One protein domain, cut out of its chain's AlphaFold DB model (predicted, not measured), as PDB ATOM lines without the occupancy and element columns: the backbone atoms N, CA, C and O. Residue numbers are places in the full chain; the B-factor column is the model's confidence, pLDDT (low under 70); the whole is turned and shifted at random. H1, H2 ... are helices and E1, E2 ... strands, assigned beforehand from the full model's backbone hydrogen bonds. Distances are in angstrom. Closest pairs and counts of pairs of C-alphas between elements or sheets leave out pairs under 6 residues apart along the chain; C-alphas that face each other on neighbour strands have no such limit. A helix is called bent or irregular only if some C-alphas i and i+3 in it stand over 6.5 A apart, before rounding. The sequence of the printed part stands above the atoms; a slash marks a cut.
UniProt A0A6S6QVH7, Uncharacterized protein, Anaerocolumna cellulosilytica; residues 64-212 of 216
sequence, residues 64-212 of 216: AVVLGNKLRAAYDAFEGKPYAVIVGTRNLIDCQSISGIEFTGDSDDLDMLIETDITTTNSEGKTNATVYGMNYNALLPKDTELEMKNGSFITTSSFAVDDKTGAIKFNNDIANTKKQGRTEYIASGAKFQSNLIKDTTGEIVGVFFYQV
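AT A GLANCE: This is residues 64 to 212 of the 216 residues of an uncharacterized protein of Anaerocolumna cellulosilytica (UniProt A0A6S6QVH7). A small, closed barrel of seven strands makes the core, with E2, E4, E3, E5, E6, E7 and E8 following one another round the ring, and the longest helix, H1, packs along its outside over E2 and E8. Long loops surround the barrel: residues 118 to 130 and residues 155 to 190 reach far from the core, while the short helix H2 sits by the end of the barrel where E2 and E8 end and E4 begins. The printed part has 149 residues with three named helices and eight named strands, in the order E1 H1 E2 H2 H3 E3 E4 E5 E6 E7 E8; under half of the residues are in these elements, and the class is mixed, helices and strands. The barrel is mixed in direction, and E1 is paired onto its strand E7 without being in the ring. The whole is compact, with a radius of gyration of the C-alphas of 14.3 A and spans of 44 by 35 by 30 A.

IN THESE COORDINATES: The ring holds E2, residues 84 to 88; E4, residues 131 to 138, 19.7 A long; E3, residues 113 to 117; E5, residues 145 to 149; E6, residues 152 to 154; E7, residues 191 to 198, 22.4 A long; and E8, residues 204 to 211, 21.1 A long. E1, residues 65 to 67, begins with C-alpha 65 at (186.576, 172.237, 178.614). E8 ends with C-alpha 211 at (181.693, 179.711, 175.761). H1 is residues 68 to 78, 15.4 A from C-alpha 68 at (184.925, 174.510, 169.037) to C-alpha 78. H2 is residues 90 to 94 and H3 residues 107 to 112. H3 is neither bent nor irregular, but only just: C-alphas 107 and 110 are 6.1 A apart.

HOW THE PARTS SIT: E2 has antiparallel E4 on one side, with N 87 and O 134 at 2.8 A, and parallel E8 on the other side, with N 86 and O 207 at 2.9 A. E3 and E4 form a hairpin, with N 114 and O 133 at 2.9 A. E3 is parallel to E5, with N 117 and O 146 at 3.2 A. E5 and E6 form a hairpin, with N 149 and O 152 at 2.8 A. E6 is parallel to E7, with N 153 and O 196 at 2.8 A. E7 and E8 form a hairpin, with N 195 and O 208 at 3.0 A. E1 is antiparallel to E7, with N 66 and O 192 at 2.8 A. H1 is on the barrel, outside it, at a height over the sheet of 9.0 A. It lies over E2 and E8 and runs along the strands, at 12 degrees to E2 on the local plane; the closest C-alphas of H1 and E2 are those of Tyr 75 and Val 85, 7.2 A. H2 is on the barrel, outside it; the closest C-alphas of H2 and E4 are those of Ile 93 and Val 131, 5.0 A. H3 is on the barrel too, and its closest C-alpha pair with E4 is Met 112 and Asn 135, 5.1 A. Every O i to N i+4 pair is within hydrogen-bond range in H1 and H2; H3 has 0 of 2, but 3 of 3 O i to N i+3 pairs.

THE WHOLE: The C-alphas of Gly 125 and Thr 165 are the two farthest apart, at 46.0 A. The links H2 to H3, E3 to E4 and E6 to E7 are long, the last with 36 residues; within it, residues 170 to 171 pair antiparallel with residues 137 to 138 of E4. The printed part has no cut. Its mean pLDDT is 83.1, and residues 96 to 111, 120 to 121, 125 and 129 are under 70.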
ATOM      1  N   ALA A  64     183.838 168.972 181.088       91.56
ATOM      2  CA  ALA A  64     185.073 169.173 180.341       91.56
ATOM      3  C   ALA A  64     185.133 170.556 179.674       91.56
ATOM      4  O   ALA A  64     184.121 171.095 179.226       91.56
ATOM      5  N   VAL A  65     186.340 171.109 179.526       93.06
ATOM      6  CA  VAL A  65     186.576 172.237 178.614       93.06
ATOM      7  C   VAL A  65     186.953 171.679 177.249       93.06
ATOM      8  O   VAL A  65     187.982 171.018 177.100       93.06
ATOM      9  N   VAL A  66     186.140 171.971 176.239       93.56
ATOM     10  CA  VAL A  66     186.332 171.506 174.864       93.56
ATOM     11  C   VAL A  66     186.576 172.670 173.911       93.56
ATOM     12  O   VAL A  66     186.198 173.814 174.167       93.56
ATOM     13  N   LEU A  67     187.234 172.382 172.792       93.44
ATOM     14  CA  LEU A  67     187.424 173.347 171.712       93.44
ATOM     15  C   LEU A  67     186.247 173.302 170.731       93.44
ATOM     16  O   LEU A  67     185.578 172.278 170.593       93.44
ATOM     17  N   GLY A  68     186.027 174.394 169.997       91.06
ATOM     18  CA  GLY A  68     184.925 174.510 169.037       91.06
ATOM     19  C   GLY A  68     184.915 173.437 167.937       91.06
ATOM     20  O   GLY A  68     183.852 173.074 167.444       91.06
ATOM     21  N   ASN A  69     186.068 172.878 167.558       90.88
ATOM     22  CA  ASN A  69     186.118 171.710 166.665       90.88
ATOM     23  C   ASN A  69     185.586 170.423 167.320       90.88
ATOM     24  O   ASN A  69     184.912 169.651 166.645       90.88
ATOM     25  N   LYS A  70     185.849 170.202 168.614       90.88
ATOM     26  CA  LYS A  70     185.314 169.057 169.362       90.88
ATOM     27  C   LYS A  70     183.810 169.208 169.603       90.88
ATOM     28  O   LYS A  70     183.089 168.234 169.458       90.88
ATOM     29  N   LEU A  71     183.330 170.426 169.862       91.75
ATOM     30  CA  LEU A  71     181.893 170.723 169.899       91.75
ATOM     31  C   LEU A  71     181.225 170.365 168.562       91.75
ATOM     32  O   LEU A  71     180.198 169.698 168.544       91.75
ATOM     33  N   ARG A  72     181.835 170.730 167.426       90.62
ATOM     34  CA  ARG A  72     181.313 170.326 166.109       90.62
ATOM     35  C   ARG A  72     181.278 168.815 165.911       90.62
ATOM     36  O   ARG A  72     180.291 168.316 165.398       90.62
ATOM     37  N   ALA A  73     182.312 168.105 166.353       89.00
ATOM     38  CA  ALA A  73     182.309 166.646 166.317       89.00
ATOM     39  C   ALA A  73     181.191 166.048 167.192       89.00
ATOM     40  O   ALA A  73     180.629 165.024 166.826       89.00
ATOM     41  N   ALA A  74     180.837 166.699 168.308       88.88
ATOM     42  CA  ALA A  74     179.705 166.292 169.140       88.88
ATOM     43  C   ALA A  74     178.373 166.376 168.382       88.88
ATOM     44  O   ALA A  74     177.561 165.464 168.494       88.88
ATOM     45  N   TYR A  75     178.160 167.422 167.570       88.56
ATOM     46  CA  TYR A  75     176.974 167.499 166.707       88.56
ATOM     47  C   TYR A  75     176.883 166.317 165.754       88.56
ATOM     48  O   TYR A  75     175.864 165.636 165.740       88.56
ATOM     49  N   ASP A  76     177.956 166.058 165.006       89.38
ATOM     50  CA  ASP A  76     177.992 164.968 164.029       89.38
ATOM     51  C   ASP A  76     177.764 163.604 164.713       89.38
ATOM     52  O   ASP A  76     177.169 162.694 164.140       89.38
ATOM     53  N   ALA A  77     178.220 163.454 165.960       88.38
ATOM     54  CA  ALA A  77     178.067 162.227 166.728       88.38
ATOM     55  C   ALA A  77     176.641 162.035 167.283       88.38
ATOM     56  O   ALA A  77     176.156 160.901 167.366       88.38
ATOM     57  N   PHE A  78     175.947 163.123 167.630       89.94
ATOM     58  CA  PHE A  78     174.585 163.090 168.171       89.94
ATOM     59  C   PHE A  78     173.480 163.255 167.120       89.94
ATOM     60  O   PHE A  78     172.315 163.034 167.451       89.94
ATOM     61  N   GLU A  79     173.817 163.585 165.872       89.94
ATOM     62  CA  GLU A  79     172.859 163.835 164.793       89.94
ATOM     63  C   GLU A  79     171.819 162.706 164.656       89.94
ATOM     64  O   GLU A  79     172.146 161.530 164.476       89.94
ATOM     65  N   GLY A  80     170.538 163.069 164.774       85.38
ATOM     66  CA  GLY A  80     169.405 162.147 164.651       85.38
ATOM     67  C   GLY A  80     169.161 161.248 165.870       85.38
ATOM     68  O   GLY A  80     168.172 160.514 165.895       85.38
ATOM     69  N   LYS A  81     170.016 161.306 166.899       90.25
ATOM     70  CA  LYS A  81     169.775 160.672 168.205       90.25
ATOM     71  C   LYS A  81     168.924 161.600 169.087       90.25
ATOM     72  O   LYS A  81     169.034 162.816 168.944       90.25
ATOM     73  N   PRO A  82     168.117 161.083 170.031       90.44
ATOM     74  CA  PRO A  82     167.290 161.901 170.921       90.44
ATOM     75  C   PRO A  82     168.131 162.543 172.041       90.44
ATOM     76  O   PRO A  82     167.957 162.232 173.212       90.44
ATOM     77  N   TYR A  83     169.075 163.411 171.672       92.81
ATOM     78  CA  TYR A  83     169.921 164.161 172.599       92.81
ATOM     79  C   TYR A  83     169.929 165.640 172.225       92.81
ATOM     80  O   TYR A  83     170.261 165.994 171.092       92.81
ATOM     81  N   ALA A  84     169.587 166.504 173.174       93.25
ATOM     82  CA  ALA A  84     169.655 167.945 172.979       93.25
ATOM     83  C   ALA A  84     171.113 168.409 172.983       93.25
ATOM     84  O   ALA A  84     171.894 168.042 173.866       93.25
ATOM     85  N   VAL A  85     171.481 169.248 172.019       94.00
ATOM     86  CA  VAL A  85     172.791 169.897 172.000       94.00
ATOM     87  C   VAL A  85     172.581 171.394 172.080       94.00
ATOM     88  O   VAL A  85     172.177 172.031 171.112       94.00
ATOM     89  N   ILE A  86     172.856 171.963 173.246       93.62
ATOM     90  CA  ILE A  86     172.651 173.387 173.490       93.62
ATOM     91  C   ILE A  86     173.995 174.098 173.398       93.62
ATOM     92  O   ILE A  86     174.998 173.614 173.930       93.62
ATOM     93  N   VAL A  87     174.032 175.255 172.736       92.19
ATOM     94  CA  VAL A  87     175.246 176.064 172.597       92.19
ATOM     95  C   VAL A  87     174.996 177.527 172.930       92.19
ATOM     96  O   VAL A  87     174.281 178.234 172.225       92.19
ATOM     97  N   GLY A  88     175.656 177.992 173.986       90.50
ATOM     98  CA  GLY A  88     175.754 179.392 174.377       90.50
ATOM     99  C   GLY A  88     177.061 179.980 173.861       90.50
ATOM    100  O   GLY A  88     178.123 179.796 174.462       90.50
ATOM    101  N   THR A  89     177.012 180.675 172.728       89.00
ATOM    102  CA  THR A  89     178.149 181.469 172.243       89.00
ATOM    103  C   THR A  89     178.318 182.724 173.092       89.00
ATOM    104  O   THR A  89     177.429 183.108 173.849       89.00
ATOM    105  N   ARG A  90     179.452 183.414 172.944       83.75
ATOM    106  CA  ARG A  90     179.683 184.686 173.638       83.75
ATOM    107  C   ARG A  90     178.564 185.700 173.391       83.75
ATOM    108  O   ARG A  90     178.101 186.315 174.340       83.75
ATOM    109  N   ASN A  91     178.094 185.806 172.150       80.38
ATOM    110  CA  ASN A  91     177.023 186.733 171.796       80.38
ATOM    111  C   ASN A  91     175.719 186.398 172.538       80.38
ATOM    112  O   ASN A  91     175.082 187.299 173.064       80.38
ATOM    113  N   LEU A  92     175.364 185.113 172.658       82.25
ATOM    114  CA  LEU A  92     174.172 184.679 173.398       82.25
ATOM    115  C   LEU A  92     174.316 184.846 174.917       82.25
ATOM    116  O   LEU A  92     173.354 185.191 175.592       82.25
ATOM    117  N   ILE A  93     175.522 184.634 175.450       82.06
ATOM    118  CA  ILE A  93     175.825 184.843 176.872       82.06
ATOM    119  C   ILE A  93     175.742 186.326 177.243       82.06
ATOM    120  O   ILE A  93     175.327 186.655 178.351       82.06
ATOM    121  N   ASP A  94     176.167 187.216 176.347       77.88
ATOM    122  CA  ASP A  94     176.181 188.655 176.598       77.88
ATOM    123  C   ASP A  94     174.782 189.285 176.465       77.88
ATOM    124  O   ASP A  94     174.524 190.335 177.060       77.88
ATOM    125  N   CYS A  95     173.863 188.638 175.742       70.44
ATOM    126  CA  CYS A  95     172.474 189.065 175.633       70.44
ATOM    127  C   CYS A  95     171.725 188.870 176.962       70.44
ATOM    128  O   CYS A  95     171.515 187.754 177.424       70.44
ATOM    129  N   GLN A  96     171.268 189.975 177.559       62.56
ATOM    130  CA  GLN A  96     170.492 189.972 178.812       62.56
ATOM    131  C   GLN A  96     168.974 189.853 178.606       62.56
ATOM    132  O   GLN A  96     168.211 189.884 179.566       62.56
ATOM    133  N   SER A  97     168.517 189.782 177.355       63.28
ATOM    134  CA  SER A  97     167.113 189.551 177.020       63.28
ATOM    135  C   SER A  97     167.001 188.969 175.617       63.28
ATOM    136  O   SER A  97     167.772 189.336 174.727       63.28
ATOM    137  N   ILE A  98     166.002 188.112 175.415       60.69
ATOM    138  CA  ILE A  98     165.710 187.471 174.127       60.69
ATOM    139  C   ILE A  98     165.468 188.516 173.024       60.69
ATOM    140  O   ILE A  98     165.920 188.352 171.895       60.69
ATOM    141  N   SER A  99     164.833 189.647 173.360       59.34
ATOM    142  CA  SER A  99     164.574 190.760 172.431       59.34
ATOM    143  C   SER A  99     165.833 191.472 171.923       59.34
ATOM    144  O   SER A  99     165.746 192.225 170.957       59.34
ATOM    145  N   GLY A 100     166.981 191.270 172.575       54.25
ATOM    146  CA  GLY A 100     168.274 191.814 172.158       54.25
ATOM    147  C   GLY A 100     169.111 190.853 171.314       54.25
ATOM    148  O   GLY A 100     170.238 191.200 170.968       54.25
ATOM    149  N   ILE A 101     168.607 189.651 171.017       62.34
ATOM    150  CA  ILE A 101     169.320 188.677 170.194       62.34
ATOM    151  C   ILE A 101     168.917 188.888 168.734       62.34
ATOM    152  O   ILE A 101     167.795 188.586 168.330       62.34
ATOM    153  N   GLU A 102     169.839 189.410 167.926       56.12
ATOM    154  CA  GLU A 102     169.657 189.468 166.476       56.12
ATOM    155  C   GLU A 102     169.860 188.065 165.888       56.12
ATOM    156  O   GLU A 102     170.980 187.636 165.590       56.12
ATOM    157  N   PHE A 103     168.761 187.328 165.735       57.75
ATOM    158  CA  PHE A 103     168.732 186.149 164.878       57.75
ATOM    159  C   PHE A 103     168.704 186.594 163.424       57.75
ATOM    160  O   PHE A 103     168.004 187.533 163.049       57.75
ATOM    161  N   THR A 104     169.494 185.926 162.586       47.72
ATOM    162  CA  THR A 104     169.478 186.168 161.135       47.72
ATOM    163  C   THR A 104     168.696 185.102 160.370       47.72
ATOM    164  O   THR A 104     168.998 184.829 159.206       47.72
ATOM    165  N   GLY A 105     167.679 184.545 161.033       50.56
ATOM    166  CA  GLY A 105     166.720 183.567 160.527       50.56
ATOM    167  C   GLY A 105     165.273 183.910 160.909       50.56
ATOM    168  O   GLY A 105     164.984 185.030 161.337       50.56
ATOM    169  N   ASP A 106     164.368 182.971 160.636       48.38
ATOM    170  CA  ASP A 106     162.917 183.115 160.804       48.38
ATOM    171  C   ASP A 106     162.542 183.263 162.292       48.38
ATOM    172  O   ASP A 106     163.293 182.860 163.178       48.38
ATOM    173  N   SER A 107     161.370 183.824 162.601       48.41
ATOM    174  CA  SER A 107     160.929 184.057 163.992       48.41
ATOM    175  C   SER A 107     160.832 182.787 164.855       48.41
ATOM    176  O   SER A 107     160.786 182.888 166.082       48.41
ATOM    177  N   ASP A 108     160.834 181.613 164.220       58.16
ATOM    178  CA  ASP A 108     160.815 180.290 164.848       58.16
ATOM    179  C   ASP A 108     162.139 179.941 165.563       58.16
ATOM    180  O   ASP A 108     162.152 179.080 166.443       58.16
ATOM    181  N   ASP A 109     163.241 180.648 165.277       61.59
ATOM    182  CA  ASP A 109     164.536 180.453 165.956       61.59
ATOM    183  C   ASP A 109     164.465 180.791 167.462       61.59
ATOM    184  O   ASP A 109     165.245 180.277 168.269       61.59
ATOM    185  N   LEU A 110     163.486 181.611 167.871       61.06
ATOM    186  CA  LEU A 110     163.217 181.924 169.279       61.06
ATOM    187  C   LEU A 110     162.690 180.723 170.070       61.06
ATOM    188  O   LEU A 110     162.865 180.676 171.286       61.06
ATOM    189  N   ASP A 111     162.054 179.759 169.406       69.06
ATOM    190  CA  ASP A 111     161.548 178.541 170.048       69.06
ATOM    191  C   ASP A 111     162.681 177.546 170.346       69.06
ATOM    192  O   ASP A 111     162.494 176.588 171.093       69.06
ATOM    193  N   MET A 112     163.868 177.788 169.780       78.88
ATOM    194  CA  MET A 112     165.073 176.982 169.972       78.88
ATOM    195  C   MET A 112     165.994 177.562 171.050       78.88
ATOM    196  O   MET A 112     167.034 176.978 171.347       78.88
ATOM    197  N   LEU A 113     165.648 178.708 171.637       84.44
ATOM    198  CA  LEU A 113     166.389 179.276 172.752       84.44
ATOM    199  C   LEU A 113     166.021 178.595 174.065       84.44
ATOM    200  O   LEU A 113     164.850 178.448 174.403       84.44
ATOM    201  N   ILE A 114     167.050 178.250 174.828       86.44
ATOM    202  CA  ILE A 114     166.925 177.674 176.161       86.44
ATOM    203  C   ILE A 114     167.560 178.637 177.151       86.44
ATOM    204  O   ILE A 114     168.719 179.036 176.996       86.44
ATOM    205  N   GLU A 115     166.771 179.020 178.147       83.75
ATOM    206  CA  GLU A 115     167.223 179.818 179.273       83.75
ATOM    207  C   GLU A 115     167.902 178.900 180.290       83.75
ATOM    208  O   GLU A 115     167.473 177.774 180.549       83.75
ATOM    209  N   THR A 116     169.041 179.331 180.814       82.25
ATOM    210  CA  THR A 116     169.829 178.506 181.721       82.25
ATOM    211  C   THR A 116     170.417 179.347 182.834       82.25
ATOM    212  O   THR A 116     171.134 180.321 182.585       82.25
ATOM    213  N   ASP A 117     170.167 178.919 184.066       75.31
ATOM    214  CA  ASP A 117     170.662 179.591 185.257       75.31
ATOM    215  C   ASP A 117     172.115 179.195 185.518       75.31
ATOM    216  O   ASP A 117     172.425 178.199 186.182       75.31
ATOM    217  N   ILE A 118     173.035 179.996 184.974       72.62
ATOM    218  CA  ILE A 118     174.452 179.950 185.324       72.62
ATOM    219  C   ILE A 118     175.015 181.334 185.577       72.62
ATOM    220  O   ILE A 118     174.792 182.290 184.841       72.62
ATOM    221  N   THR A 119     175.878 181.394 186.586       72.25
ATOM    222  CA  THR A 119     176.698 182.568 186.858       72.25
ATOM    223  C   THR A 119     177.916 182.564 185.937       72.25
ATOM    224  O   THR A 119     178.836 181.765 186.120       72.25
ATOM    225  N   THR A 120     177.947 183.460 184.953       69.25
ATOM    226  CA  THR A 120     179.097 183.648 184.055       69.25
ATOM    227  C   THR A 120     179.419 185.124 183.867       69.25
ATOM    228  O   THR A 120     178.574 185.991 184.063       69.25
ATOM    229  N   THR A 121     180.656 185.432 183.494       69.44
ATOM    230  CA  THR A 121     181.081 186.804 183.209       69.44
ATOM    231  C   THR A 121     180.894 187.106 181.726       69.44
ATOM    232  O   THR A 121     181.418 186.376 180.878       69.44
ATOM    233  N   ASN A 122     180.170 188.178 181.409       71.25
ATOM    234  CA  ASN A 122     179.954 188.671 180.051       71.25
ATOM    235  C   ASN A 122     181.198 189.404 179.498       71.25
ATOM    236  O   ASN A 122     182.185 189.602 180.212       71.25
ATOM    237  N   SER A 123     181.170 189.827 178.231       71.44
ATOM    238  CA  SER A 123     182.285 190.572 177.607       71.44
ATOM    239  C   SER A 123     182.616 191.913 178.277       71.44
ATOM    240  O   SER A 123     183.711 192.435 178.085       71.44
ATOM    241  N   GLU A 124     181.710 192.471 179.083       71.31
ATOM    242  CA  GLU A 124     181.926 193.712 179.839       71.31
ATOM    243  C   GLU A 124     182.517 193.473 181.240       71.31
ATOM    244  O   GLU A 124     182.684 194.419 182.010       71.31
ATOM    245  N   GLY A 125     182.806 192.221 181.609       68.62
ATOM    246  CA  GLY A 125     183.287 191.885 182.949       68.62
ATOM    247  C   GLY A 125     182.187 191.838 184.017       68.62
ATOM    248  O   GLY A 125     182.499 191.726 185.202       68.62
ATOM    249  N   LYS A 126     180.907 191.913 183.631       71.50
ATOM    250  CA  LYS A 126     179.760 191.803 184.544       71.50
ATOM    251  C   LYS A 126     179.308 190.359 184.676       71.50
ATOM    252  O   LYS A 126     179.356 189.586 183.723       71.50
ATOM    253  N   THR A 127     178.816 190.018 185.856       73.25
ATOM    254  CA  THR A 127     178.212 188.716 186.114       73.25
ATOM    255  C   THR A 127     176.783 188.677 185.572       73.25
ATOM    256  O   THR A 127     175.935 189.439 186.032       73.25
ATOM    257  N   ASN A 128     176.519 187.774 184.630       70.12
ATOM    258  CA  ASN A 128     175.181 187.365 184.215       70.12
ATOM    259  C   ASN A 128     174.796 186.116 185.019       70.12
ATOM    260  O   ASN A 128     175.591 185.180 185.110       70.12
ATOM    261  N   ALA A 129     173.615 186.132 185.640       68.94
ATOM    262  CA  ALA A 129     173.081 185.006 186.417       68.94
ATOM    263  C   ALA A 129     172.326 183.986 185.550       68.94
ATOM    264  O   ALA A 129     172.148 182.843 185.960       68.94
ATOM    265  N   THR A 130     171.941 184.415 184.352       76.12
ATOM    266  CA  THR A 130     171.171 183.649 183.384       76.12
ATOM    267  C   THR A 130     171.812 183.843 182.019       76.12
ATOM    268  O   THR A 130     172.248 184.950 181.680       76.12
ATOM    269  N   VAL A 131     171.907 182.763 181.251       80.69
ATOM    270  CA  VAL A 131     172.412 182.780 179.876       80.69
ATOM    271  C   VAL A 131     171.412 182.130 178.944       80.69
ATOM    272  O   VAL A 131     170.632 181.271 179.349       80.69
ATOM    273  N   TYR A 132     171.520 182.486 177.670       85.56
ATOM    274  CA  TYR A 132     170.785 181.831 176.604       85.56
ATOM    275  C   TYR A 132     171.701 180.896 175.819       85.56
ATOM    276  O   TYR A 132     172.867 181.202 175.546       85.56
ATOM    277  N   GLY A 133     171.164 179.741 175.448       89.06
ATOM    278  CA  GLY A 133     171.793 178.804 174.531       89.06
ATOM    279  C   GLY A 133     170.843 178.444 173.401       89.06
ATOM    280  O   GLY A 133     169.641 178.319 173.615       89.06
ATOM    281  N   MET A 134     171.377 178.267 172.197       89.06
ATOM    282  CA  MET A 134     170.596 177.750 171.078       89.06
ATOM    283  C   MET A 134     170.596 176.224 171.104       89.06
ATOM    284  O   MET A 134     171.655 175.608 171.229       89.06
ATOM    285  N   ASN A 135     169.413 175.633 170.982       91.94
ATOM    286  CA  ASN A 135     169.179 174.202 170.963       91.94
ATOM    287  C   ASN A 135     169.232 173.656 169.534       91.94
ATOM    288  O   ASN A 135     168.545 174.134 168.631       91.94
ATOM    289  N   TYR A 136     170.042 172.624 169.357       91.69
ATOM    290  CA  TYR A 136     170.216 171.876 168.127       91.69
ATOM    291  C   TYR A 136     170.013 170.384 168.388       91.69
ATOM    292  O   TYR A 136     170.071 169.901 169.522       91.69
ATOM    293  N   ASN A 137     169.865 169.637 167.298       92.75
ATOM    294  CA  ASN A 137     169.453 168.246 167.295       92.75
ATOM    295  C   ASN A 137     168.099 168.105 168.014       92.75
ATOM    296  O   ASN A 137     167.180 168.841 167.657       92.75
ATOM    297  N   ALA A 138     167.923 167.190 168.971       92.12
ATOM    298  CA  ALA A 138     166.624 166.989 169.616       92.12
ATOM    299  C   ALA A 138     166.206 168.218 170.443       92.12
ATOM    300  O   ALA A 138     166.882 168.600 171.396       92.12
ATOM    301  N   LEU A 139     165.065 168.816 170.098       91.00
ATOM    302  CA  LEU A 139     164.614 170.052 170.726       91.00
ATOM    303  C   LEU A 139     164.011 169.803 172.107       91.00
ATOM    304  O   LEU A 139     163.182 168.912 172.296       91.00
ATOM    305  N   LEU A 140     164.383 170.654 173.058       91.56
ATOM    306  CA  LEU A 140     163.642 170.846 174.300       91.56
ATOM    307  C   LEU A 140     162.570 171.925 174.063       91.56
ATOM    308  O   LEU A 140     162.785 172.799 173.222       91.56
ATOM    309  N   PRO A 141     161.422 171.874 174.756       88.00
ATOM    310  CA  PRO A 141     160.382 172.886 174.641       88.00
ATOM    311  C   PRO A 141     160.909 174.300 174.907       88.00
ATOM    312  O   PRO A 141     161.745 174.500 175.794       88.00
ATOM    313  N   LYS A 142     160.366 175.282 174.184       78.75
ATOM    314  CA  LYS A 142     160.471 176.699 174.540       78.75
ATOM    315  C   LYS A 142     160.002 176.863 175.990       78.75
ATOM    316  O   LYS A 142     159.000 176.256 176.358       78.75
ATOM    317  N   ASP A 143     160.742 177.611 176.798       79.62
ATOM    318  CA  ASP A 143     160.547 177.756 178.255       79.62
ATOM    319  C   ASP A 143     161.086 176.588 179.104       79.62
ATOM    320  O   ASP A 143     160.842 176.519 180.308       79.62
ATOM    321  N   THR A 144     161.866 175.674 178.516       87.06
ATOM    322  CA  THR A 144     162.658 174.748 179.333       87.06
ATOM    323  C   THR A 144     163.695 175.527 180.130       87.06
ATOM    324  O   THR A 144     164.581 176.158 179.556       87.06
ATOM    325  N   GLU A 145     163.623 175.413 181.449       84.12
ATOM    326  CA  GLU A 145     164.654 175.909 182.354       84.12
ATOM    327  C   GLU A 145     165.669 174.800 182.652       84.12
ATOM    328  O   GLU A 145     165.314 173.631 182.861       84.12
ATOM    329  N   LEU A 146     166.950 175.173 182.672       89.69
ATOM    330  CA  LEU A 146     168.045 174.294 183.067       89.69
ATOM    331  C   LEU A 146     168.670 174.772 184.374       89.69
ATOM    332  O   LEU A 146     169.279 175.840 184.431       89.69
ATOM    333  N   GLU A 147     168.585 173.934 185.407       86.56
ATOM    334  CA  GLU A 147     169.152 174.226 186.725       86.56
ATOM    335  C   GLU A 147     170.474 173.473 186.919       86.56
ATOM    336  O   GLU A 147     170.529 172.245 186.814       86.56
ATOM    337  N   MET A 148     171.554 174.185 187.241       85.56
ATOM    338  CA  MET A 148     172.840 173.551 187.540       85.56
ATOM    339  C   MET A 148     172.802 172.836 188.901       85.56
ATOM    340  O   MET A 148     172.716 173.473 189.951       85.56
ATOM    341  N   LYS A 149     172.967 171.508 188.905       84.06
ATOM    342  CA  LYS A 149     173.121 170.682 190.114       84.06
ATOM    343  C   LYS A 149     174.299 169.728 189.977       84.06
ATOM    344  O   LYS A 149     174.344 168.888 189.084       84.06
ATOM    345  N   ASN A 150     175.243 169.813 190.917       85.00
ATOM    346  CA  ASN A 150     176.386 168.895 191.018       85.00
ATOM    347  C   ASN A 150     177.171 168.721 189.696       85.00
ATOM    348  O   ASN A 150     177.601 167.617 189.374       85.00
ATOM    349  N   GLY A 151     177.335 169.798 188.919       84.12
ATOM    350  CA  GLY A 151     178.095 169.781 187.662       84.12
ATOM    351  C   GLY A 151     177.326 169.273 186.435       84.12
ATOM    352  O   GLY A 151     177.911 169.154 185.360       84.12
ATOM    353  N   SER A 152     176.028 168.998 186.554       88.81
ATOM    354  CA  SER A 152     175.129 168.722 185.428       88.81
ATOM    355  C   SER A 152     173.935 169.677 185.459       88.81
ATOM    356  O   SER A 152     173.534 170.143 186.522       88.81
ATOM    357  N   PHE A 153     173.350 169.948 184.302       91.81
ATOM    358  CA  PHE A 153     172.079 170.653 184.200       91.81
ATOM    359  C   PHE A 153     170.928 169.679 184.376       91.81
ATOM    360  O   PHE A 153     170.949 168.604 183.784       91.81
ATOM    361  N   ILE A 154     169.934 170.048 185.173       89.50
ATOM    362  CA  ILE A 154     168.726 169.255 185.374       89.50
ATOM    363  C   ILE A 154     167.568 169.935 184.660       89.50
ATOM    364  O   ILE A 154     167.361 171.136 184.824       89.50
ATOM    365  N   THR A 155     166.810 169.151 183.897       90.38
ATOM    366  CA  THR A 155     165.545 169.567 183.294       90.38
ATOM    367  C   THR A 155     164.392 168.698 183.789       90.38
ATOM    368  O   THR A 155     164.552 167.509 184.072       90.38
ATOM    369  N   THR A 156     163.210 169.296 183.898       88.06
ATOM    370  CA  THR A 156     161.941 168.591 184.137       88.06
ATOM    371  C   THR A 156     161.170 168.329 182.843       88.06
ATOM    372  O   THR A 156     160.161 167.625 182.866       88.06
ATOM    373  N   SER A 157     161.634 168.885 181.722       87.56
ATOM    374  CA  SER A 157     160.939 168.827 180.441       87.56
ATOM    375  C   SER A 157     161.326 167.586 179.646       87.56
ATOM    376  O   SER A 157     162.480 167.164 179.627       87.56
ATOM    377  N   SER A 158     160.347 167.005 178.957       88.88
ATOM    378  CA  SER A 158     160.589 166.026 177.890       88.88
ATOM    379  C   SER A 158     160.903 166.736 176.573       88.88
ATOM    380  O   SER A 158     160.665 167.934 176.454       88.88
ATOM    381  N   PHE A 159     161.392 166.006 175.565       90.31
ATOM    382  CA  PHE A 159     161.621 166.575 174.234       90.31
ATOM    383  C   PHE A 159     160.345 167.165 173.623       90.31
ATOM    384  O   PHE A 159     159.243 166.643 173.802       90.31
ATOM    385  N   ALA A 160     160.513 168.236 172.850       87.69
ATOM    386  CA  ALA A 160     159.453 168.813 172.049       87.69
ATOM    387  C   ALA A 160     159.022 167.819 170.962       87.69
ATOM    388  O   ALA A 160     159.854 167.240 170.257       87.69
ATOM    389  N   VAL A 161     157.711 167.651 170.803       88.00
ATOM    390  CA  VAL A 161     157.118 166.739 169.821       88.00
ATOM    391  C   VAL A 161     156.294 167.499 168.789       88.00
ATOM    392  O   VAL A 161     155.802 168.599 169.037       88.00
ATOM    393  N   ASP A 162     156.183 166.935 167.593       83.62
ATOM    394  CA  ASP A 162     155.254 167.392 166.568       83.62
ATOM    395  C   ASP A 162     153.833 166.923 166.907       83.62
ATOM    396  O   ASP A 162     153.575 165.726 167.028       83.62
ATOM    397  N   ASP A 163     152.898 167.867 167.028       81.69
ATOM    398  CA  ASP A 163     151.528 167.600 167.490       81.69
ATOM    399  C   ASP A 163     150.726 166.676 166.558       81.69
ATOM    400  O   ASP A 163     149.691 166.135 166.952       81.69
ATOM    401  N   LYS A 164     151.167 166.497 165.306       83.44
ATOM    402  CA  LYS A 164     150.465 165.687 164.300       83.44
ATOM    403  C   LYS A 164     150.993 164.260 164.244       83.44
ATOM    404  O   LYS A 164     150.229 163.339 163.962       83.44
ATOM    405  N   THR A 165     152.292 164.081 164.460       86.25
ATOM    406  CA  THR A 165     152.984 162.794 164.294       86.25
ATOM    407  C   THR A 165     153.412 162.163 165.615       86.25
ATOM    408  O   THR A 165     153.646 160.957 165.655       86.25
ATOM    409  N   GLY A 166     153.525 162.952 166.687       83.62
ATOM    410  CA  GLY A 166     154.097 162.532 167.967       83.62
ATOM    411  C   GLY A 166     155.609 162.283 167.917       83.62
ATOM    412  O   GLY A 166     156.173 161.779 168.885       83.62
ATOM    413  N   ALA A 167     156.269 162.600 166.800       84.88
ATOM    414  CA  ALA A 167     157.711 162.452 166.652       84.88
ATOM    415  C   ALA A 167     158.457 163.601 167.343       84.88
ATOM    416  O   ALA A 167     157.959 164.725 167.400       84.88
ATOM    417  N   ILE A 168     159.669 163.327 167.833       87.31
ATOM    418  CA  ILE A 168     160.564 164.351 168.389       87.31
ATOM    419  C   ILE A 168     160.916 165.368 167.297       87.31
ATOM    420  O   ILE A 168     161.222 164.987 166.163       87.31
ATOM    421  N   LYS A 169     160.886 166.657 167.640       87.06
ATOM    422  CA  LYS A 169     161.340 167.738 166.761       87.06
ATOM    423  C   LYS A 169     162.863 167.856 166.803       87.06
ATOM    424  O   LYS A 169     163.467 167.767 167.871       87.06
ATOM    425  N   PHE A 170     163.463 168.110 165.642       88.94
ATOM    426  CA  PHE A 170     164.907 168.269 165.494       88.94
ATOM    427  C   PHE A 170     165.260 169.610 164.848       88.94
ATOM    428  O   PHE A 170     164.642 169.987 163.853       88.94
ATOM    429  N   ASN A 171     166.290 170.284 165.366       89.00
ATOM    430  CA  ASN A 171     166.945 171.409 164.702       89.00
ATOM    431  C   ASN A 171     168.341 171.007 164.210       89.00
ATOM    432  O   ASN A 171     169.306 170.994 164.972       89.00
ATOM    433  N   ASN A 172     168.460 170.747 162.911       86.19
ATOM    434  CA  ASN A 172     169.737 170.402 162.285       86.19
ATOM    435  C   ASN A 172     170.328 171.566 161.467       86.19
ATOM    436  O   ASN A 172     171.315 171.369 160.753       86.19
ATOM    437  N   ASP A 173     169.765 172.780 161.554       85.94
ATOM    438  CA  ASP A 173     170.311 173.943 160.846       85.94
ATOM    439  C   ASP A 173     171.514 174.536 161.586       85.94
ATOM    440  O   ASP A 173     171.474 175.569 162.248       85.94
ATOM    441  N   ILE A 174     172.652 173.870 161.424       85.56
ATOM    442  CA  ILE A 174     173.927 174.314 161.981       85.56
ATOM    443  C   ILE A 174     174.674 175.281 161.048       85.56
ATOM    444  O   ILE A 174     175.858 175.557 161.276       85.56
ATOM    445  N   ALA A 175     174.062 175.780 159.967       84.75
ATOM    446  CA  ALA A 175     174.779 176.553 158.951       84.75
ATOM    447  C   ALA A 175     175.365 177.855 159.517       84.75
ATOM    448  O   ALA A 175     176.477 178.255 159.146       84.75
ATOM    449  N   ASN A 176     174.651 178.501 160.438       83.62
ATOM    450  CA  ASN A 176     175.089 179.748 161.064       83.62
ATOM    451  C   ASN A 176     176.263 179.543 162.035       83.62
ATOM    452  O   ASN A 176     177.135 180.408 162.117       83.62
ATOM    453  N   THR A 177     176.420 178.346 162.614       84.81
ATOM    454  CA  THR A 177     177.570 178.004 163.480       84.81
ATOM    455  C   THR A 177     178.928 178.044 162.766       84.81
ATOM    456  O   THR A 177     179.994 178.060 163.398       84.81
ATOM    457  N   LYS A 178     178.917 178.050 161.427       86.12
ATOM    458  CA  LYS A 178     180.107 178.045 160.563       86.12
ATOM    459  C   LYS A 178     180.383 179.412 159.921       86.12
ATOM    460  O   LYS A 178     181.464 179.601 159.368       86.12
ATOM    461  N   LYS A 179     179.448 180.368 159.993       86.31
ATOM    462  CA  LYS A 179     179.542 181.674 159.317       86.31
ATOM    463  C   LYS A 179     179.965 182.767 160.297       86.31
ATOM    464  O   LYS A 179     179.255 183.040 161.255       86.31
ATOM    465  N   GLN A 180     181.099 183.415 160.039       82.00
ATOM    466  CA  GLN A 180     181.532 184.574 160.828       82.00
ATOM    467  C   GLN A 180     180.504 185.711 160.752       82.00
ATOM    468  O   GLN A 180     179.858 185.896 159.721       82.00
ATOM    469  N   GLY A 181     180.367 186.469 161.841       76.50
ATOM    470  CA  GLY A 181     179.390 187.559 161.949       76.50
ATOM    471  C   GLY A 181     177.965 187.107 162.280       76.50
ATOM    472  O   GLY A 181     177.066 187.938 162.286       76.50
ATOM    473  N   ARG A 182     177.749 185.813 162.552       80.19
ATOM    474  CA  ARG A 182     176.489 185.283 163.091       80.19
ATOM    475  C   ARG A 182     176.546 185.148 164.607       80.19
ATOM    476  O   ARG A 182     177.612 184.881 165.169       80.19
ATOM    477  N   THR A 183     175.394 185.276 165.251       78.50
ATOM    478  CA  THR A 183     175.225 185.102 166.699       78.50
ATOM    479  C   THR A 183     175.642 183.697 167.137       78.50
ATOM    480  O   THR A 183     176.320 183.530 168.150       78.50
ATOM    481  N   GLU A 184     175.352 182.695 166.311       82.00
ATOM    482  CA  GLU A 184     175.635 181.281 166.545       82.00
ATOM    483  C   GLU A 184     177.067 180.872 166.177       82.00
ATOM    484  O   GLU A 184     177.431 179.708 166.337       82.00
ATOM    485  N   TYR A 185     177.891 181.782 165.650       87.62
ATOM    486  CA  TYR A 185     179.209 181.435 165.126       87.62
ATOM    487  C   TYR A 185     180.124 180.801 166.184       87.62
ATOM    488  O   TYR A 185     180.397 181.379 167.236       87.62
ATOM    489  N   ILE A 186     180.696 179.640 165.850       90.00
ATOM    490  CA  ILE A 186     181.621 178.901 166.714       90.00
ATOM    491  C   ILE A 186     183.033 178.994 166.129       90.00
ATOM    492  O   ILE A 186     183.355 178.369 165.120       90.00
ATOM    493  N   ALA A 187     183.943 179.740 166.751       89.75
ATOM    494  CA  ALA A 187     185.340 179.714 166.314       89.75
ATOM    495  C   ALA A 187     185.988 178.356 166.653       89.75
ATOM    496  O   ALA A 187     185.810 177.833 167.749       89.75
ATOM    497  N   SER A 188     186.793 177.787 165.743       88.19
ATOM    498  CA  SER A 188     187.405 176.459 165.959       88.19
ATOM    499  C   SER A 188     188.291 176.386 167.209       88.19
ATOM    500  O   SER A 188     188.383 175.326 167.820       88.19
ATOM    501  N   GLY A 189     188.953 177.491 167.563       87.94
ATOM    502  CA  GLY A 189     189.816 177.599 168.743       87.94
ATOM    503  C   GLY A 189     189.128 178.179 169.981       87.94
ATOM    504  O   GLY A 189     189.788 178.337 171.005       87.94
ATOM    505  N   ALA A 190     187.836 178.523 169.906       90.50
ATOM    506  CA  ALA A 190     187.106 178.977 171.085       90.50
ATOM    507  C   ALA A 190     186.949 177.823 172.082       90.50
ATOM    508  O   ALA A 190     186.772 176.668 171.687       90.50
ATOM    509  N   LYS A 191     187.038 178.157 173.370       92.25
ATOM    510  CA  LYS A 191     186.879 177.218 174.479       92.25
ATOM    511  C   LYS A 191     185.444 177.264 174.983       92.25
ATOM    512  O   LYS A 191     184.901 178.344 175.212       92.25
ATOM    513  N   PHE A 192     184.870 176.093 175.198       93.00
ATOM    514  CA  PHE A 192     183.532 175.913 175.736       93.00
ATOM    515  C   PHE A 192     183.620 175.021 176.960       93.00
ATOM    516  O   PHE A 192     184.252 173.966 176.910       93.00
ATOM    517  N   GLN A 193     182.994 175.445 178.049       92.06
ATOM    518  CA  GLN A 193     182.693 174.536 179.137       92.06
ATOM    519  C   GLN A 193     181.520 173.666 178.696       92.06
ATOM    520  O   GLN A 193     180.546 174.175 178.144       92.06
ATOM    521  N   SER A 194     181.647 172.362 178.906       94.06
ATOM    522  CA  SER A 194     180.610 171.376 178.630       94.06
ATOM    523  C   SER A 194     180.116 170.758 179.927       94.06
ATOM    524  O   SER A 194     180.903 170.466 180.830       94.06
ATOM    525  N   ASN A 195     178.801 170.598 180.026       93.19
ATOM    526  CA  ASN A 195     178.130 169.919 181.122       93.19
ATOM    527  C   ASN A 195     176.972 169.103 180.556       93.19
ATOM    528  O   ASN A 195     176.281 169.536 179.632       93.19
ATOM    529  N   LEU A 196     176.747 167.923 181.124       94.38
ATOM    530  CA  LEU A 196     175.635 167.073 180.719       94.38
ATOM    531  C   LEU A 196     174.306 167.683 181.154       94.38
ATOM    532  O   LEU A 196     174.221 168.289 182.223       94.38
ATOM    533  N   ILE A 197     173.275 167.471 180.343       94.31
ATOM    534  CA  ILE A 197     171.886 167.743 180.690       94.31
ATOM    535  C   ILE A 197     171.255 166.407 181.060       94.31
ATOM    536  O   ILE A 197     171.361 165.435 180.308       94.31
ATOM    537  N   LYS A 198     170.622 166.357 182.225       92.06
ATOM    538  CA  LYS A 198     169.958 165.179 182.765       92.06
ATOM    539  C   LYS A 198     168.513 165.496 183.102       92.06
ATOM    540  O   LYS A 198     168.179 166.633 183.432       92.06
ATOM    541  N   ASP A 199     167.663 164.490 183.028       89.06
ATOM    542  CA  ASP A 199     166.312 164.595 183.558       89.06
ATOM    543  C   ASP A 199     166.307 164.460 185.099       89.06
ATOM    544  O   ASP A 199     167.346 164.351 185.761       89.06
ATOM    545  N   THR A 200     165.115 164.440 185.695       86.38
ATOM    546  CA  THR A 200     164.955 164.248 187.147       86.38
ATOM    547  C   THR A 200     165.260 162.827 187.636       86.38
ATOM    548  O   THR A 200     165.407 162.626 188.843       86.38
ATOM    549  N   THR A 201     165.375 161.848 186.733       86.75
ATOM    550  CA  THR A 201     165.719 160.454 187.050       86.75
ATOM    551  C   THR A 201     167.226 160.188 186.975       86.75
ATOM    552  O   THR A 201     167.708 159.208 187.544       86.75
ATOM    553  N   GLY A 202     167.982 161.104 186.363       83.50
ATOM    554  CA  GLY A 202     169.426 161.024 186.167       83.50
ATOM    555  C   GLY A 202     169.835 160.518 184.781       83.50
ATOM    556  O   GLY A 202     171.037 160.379 184.535       83.50
ATOM    557  N   GLU A 203     168.876 160.272 183.886       88.50
ATOM    558  CA  GLU A 203     169.123 159.910 182.492       88.50
ATOM    559  C   GLU A 203     169.706 161.107 181.732       88.50
ATOM    560  O   GLU A 203     169.287 162.248 181.923       88.50
ATOM    561  N   ILE A 204     170.698 160.858 180.873       92.00
ATOM    562  CA  ILE A 204     171.319 161.902 180.052       92.00
ATOM    563  C   ILE A 204     170.398 162.217 178.875       92.00
ATOM    564  O   ILE A 204     170.178 161.372 178.012       92.00
ATOM    565  N   VAL A 205     169.928 163.460 178.807       92.50
ATOM    566  CA  VAL A 205     169.054 163.960 177.734       92.50
ATOM    567  C   VAL A 205     169.780 164.903 176.776       92.50
ATOM    568  O   VAL A 205     169.220 165.311 175.760       92.50
ATOM    569  N   GLY A 206     171.036 165.255 177.063       93.88
ATOM    570  CA  GLY A 206     171.814 166.122 176.191       93.88
ATOM    571  C   GLY A 206     173.101 166.654 176.804       93.88
ATOM    572  O   GLY A 206     173.582 166.183 177.835       93.88
ATOM    573  N   VAL A 207     173.650 167.678 176.160       95.00
ATOM    574  CA  VAL A 207     174.840 168.405 176.599       95.00
ATOM    575  C   VAL A 207     174.649 169.898 176.354       95.00
ATOM    576  O   VAL A 207     174.140 170.308 175.308       95.00
ATOM    577  N   PHE A 208     175.066 170.718 177.315       94.12
ATOM    578  CA  PHE A 208     175.130 172.164 177.156       94.12
ATOM    579  C   PHE A 208     176.590 172.609 177.081       94.12
ATOM    580  O   PHE A 208     177.390 172.333 177.978       94.12
ATOM    581  N   PHE A 209     176.928 173.304 175.997       94.12
ATOM    582  CA  PHE A 209     178.208 173.964 175.794       94.12
ATOM    583  C   PHE A 209     178.044 175.473 175.957       94.12
ATOM    584  O   PHE A 209     177.313 176.093 175.192       94.12
ATOM    585  N   TYR A 210     178.780 176.100 176.869       90.88
ATOM    586  CA  TYR A 210     178.801 177.559 176.981       90.88
ATOM    587  C   TYR A 210     180.222 178.103 176.872       90.88
ATOM    588  O   TYR A 210     181.181 177.563 177.429       90.88
ATOM    589  N   GLN A 211     180.383 179.167 176.087       90.38
ATOM    590  CA  GLN A 211     181.693 179.711 175.761       90.38
ATOM    591  C   GLN A 211     182.328 180.374 176.984       90.38
ATOM    592  O   GLN A 211     181.832 181.379 177.498       90.38
ATOM    593  N   VAL A 212     183.489 179.881 177.409       85.50
ATOM    594  CA  VAL A 212     184.247 180.490 178.508       85.50
ATOM    595  C   VAL A 212     185.104 181.644 177.997       85.50
ATOM    596  O   VAL A 212     185.555 181.646 176.848       85.50
TER     597      VAL A 212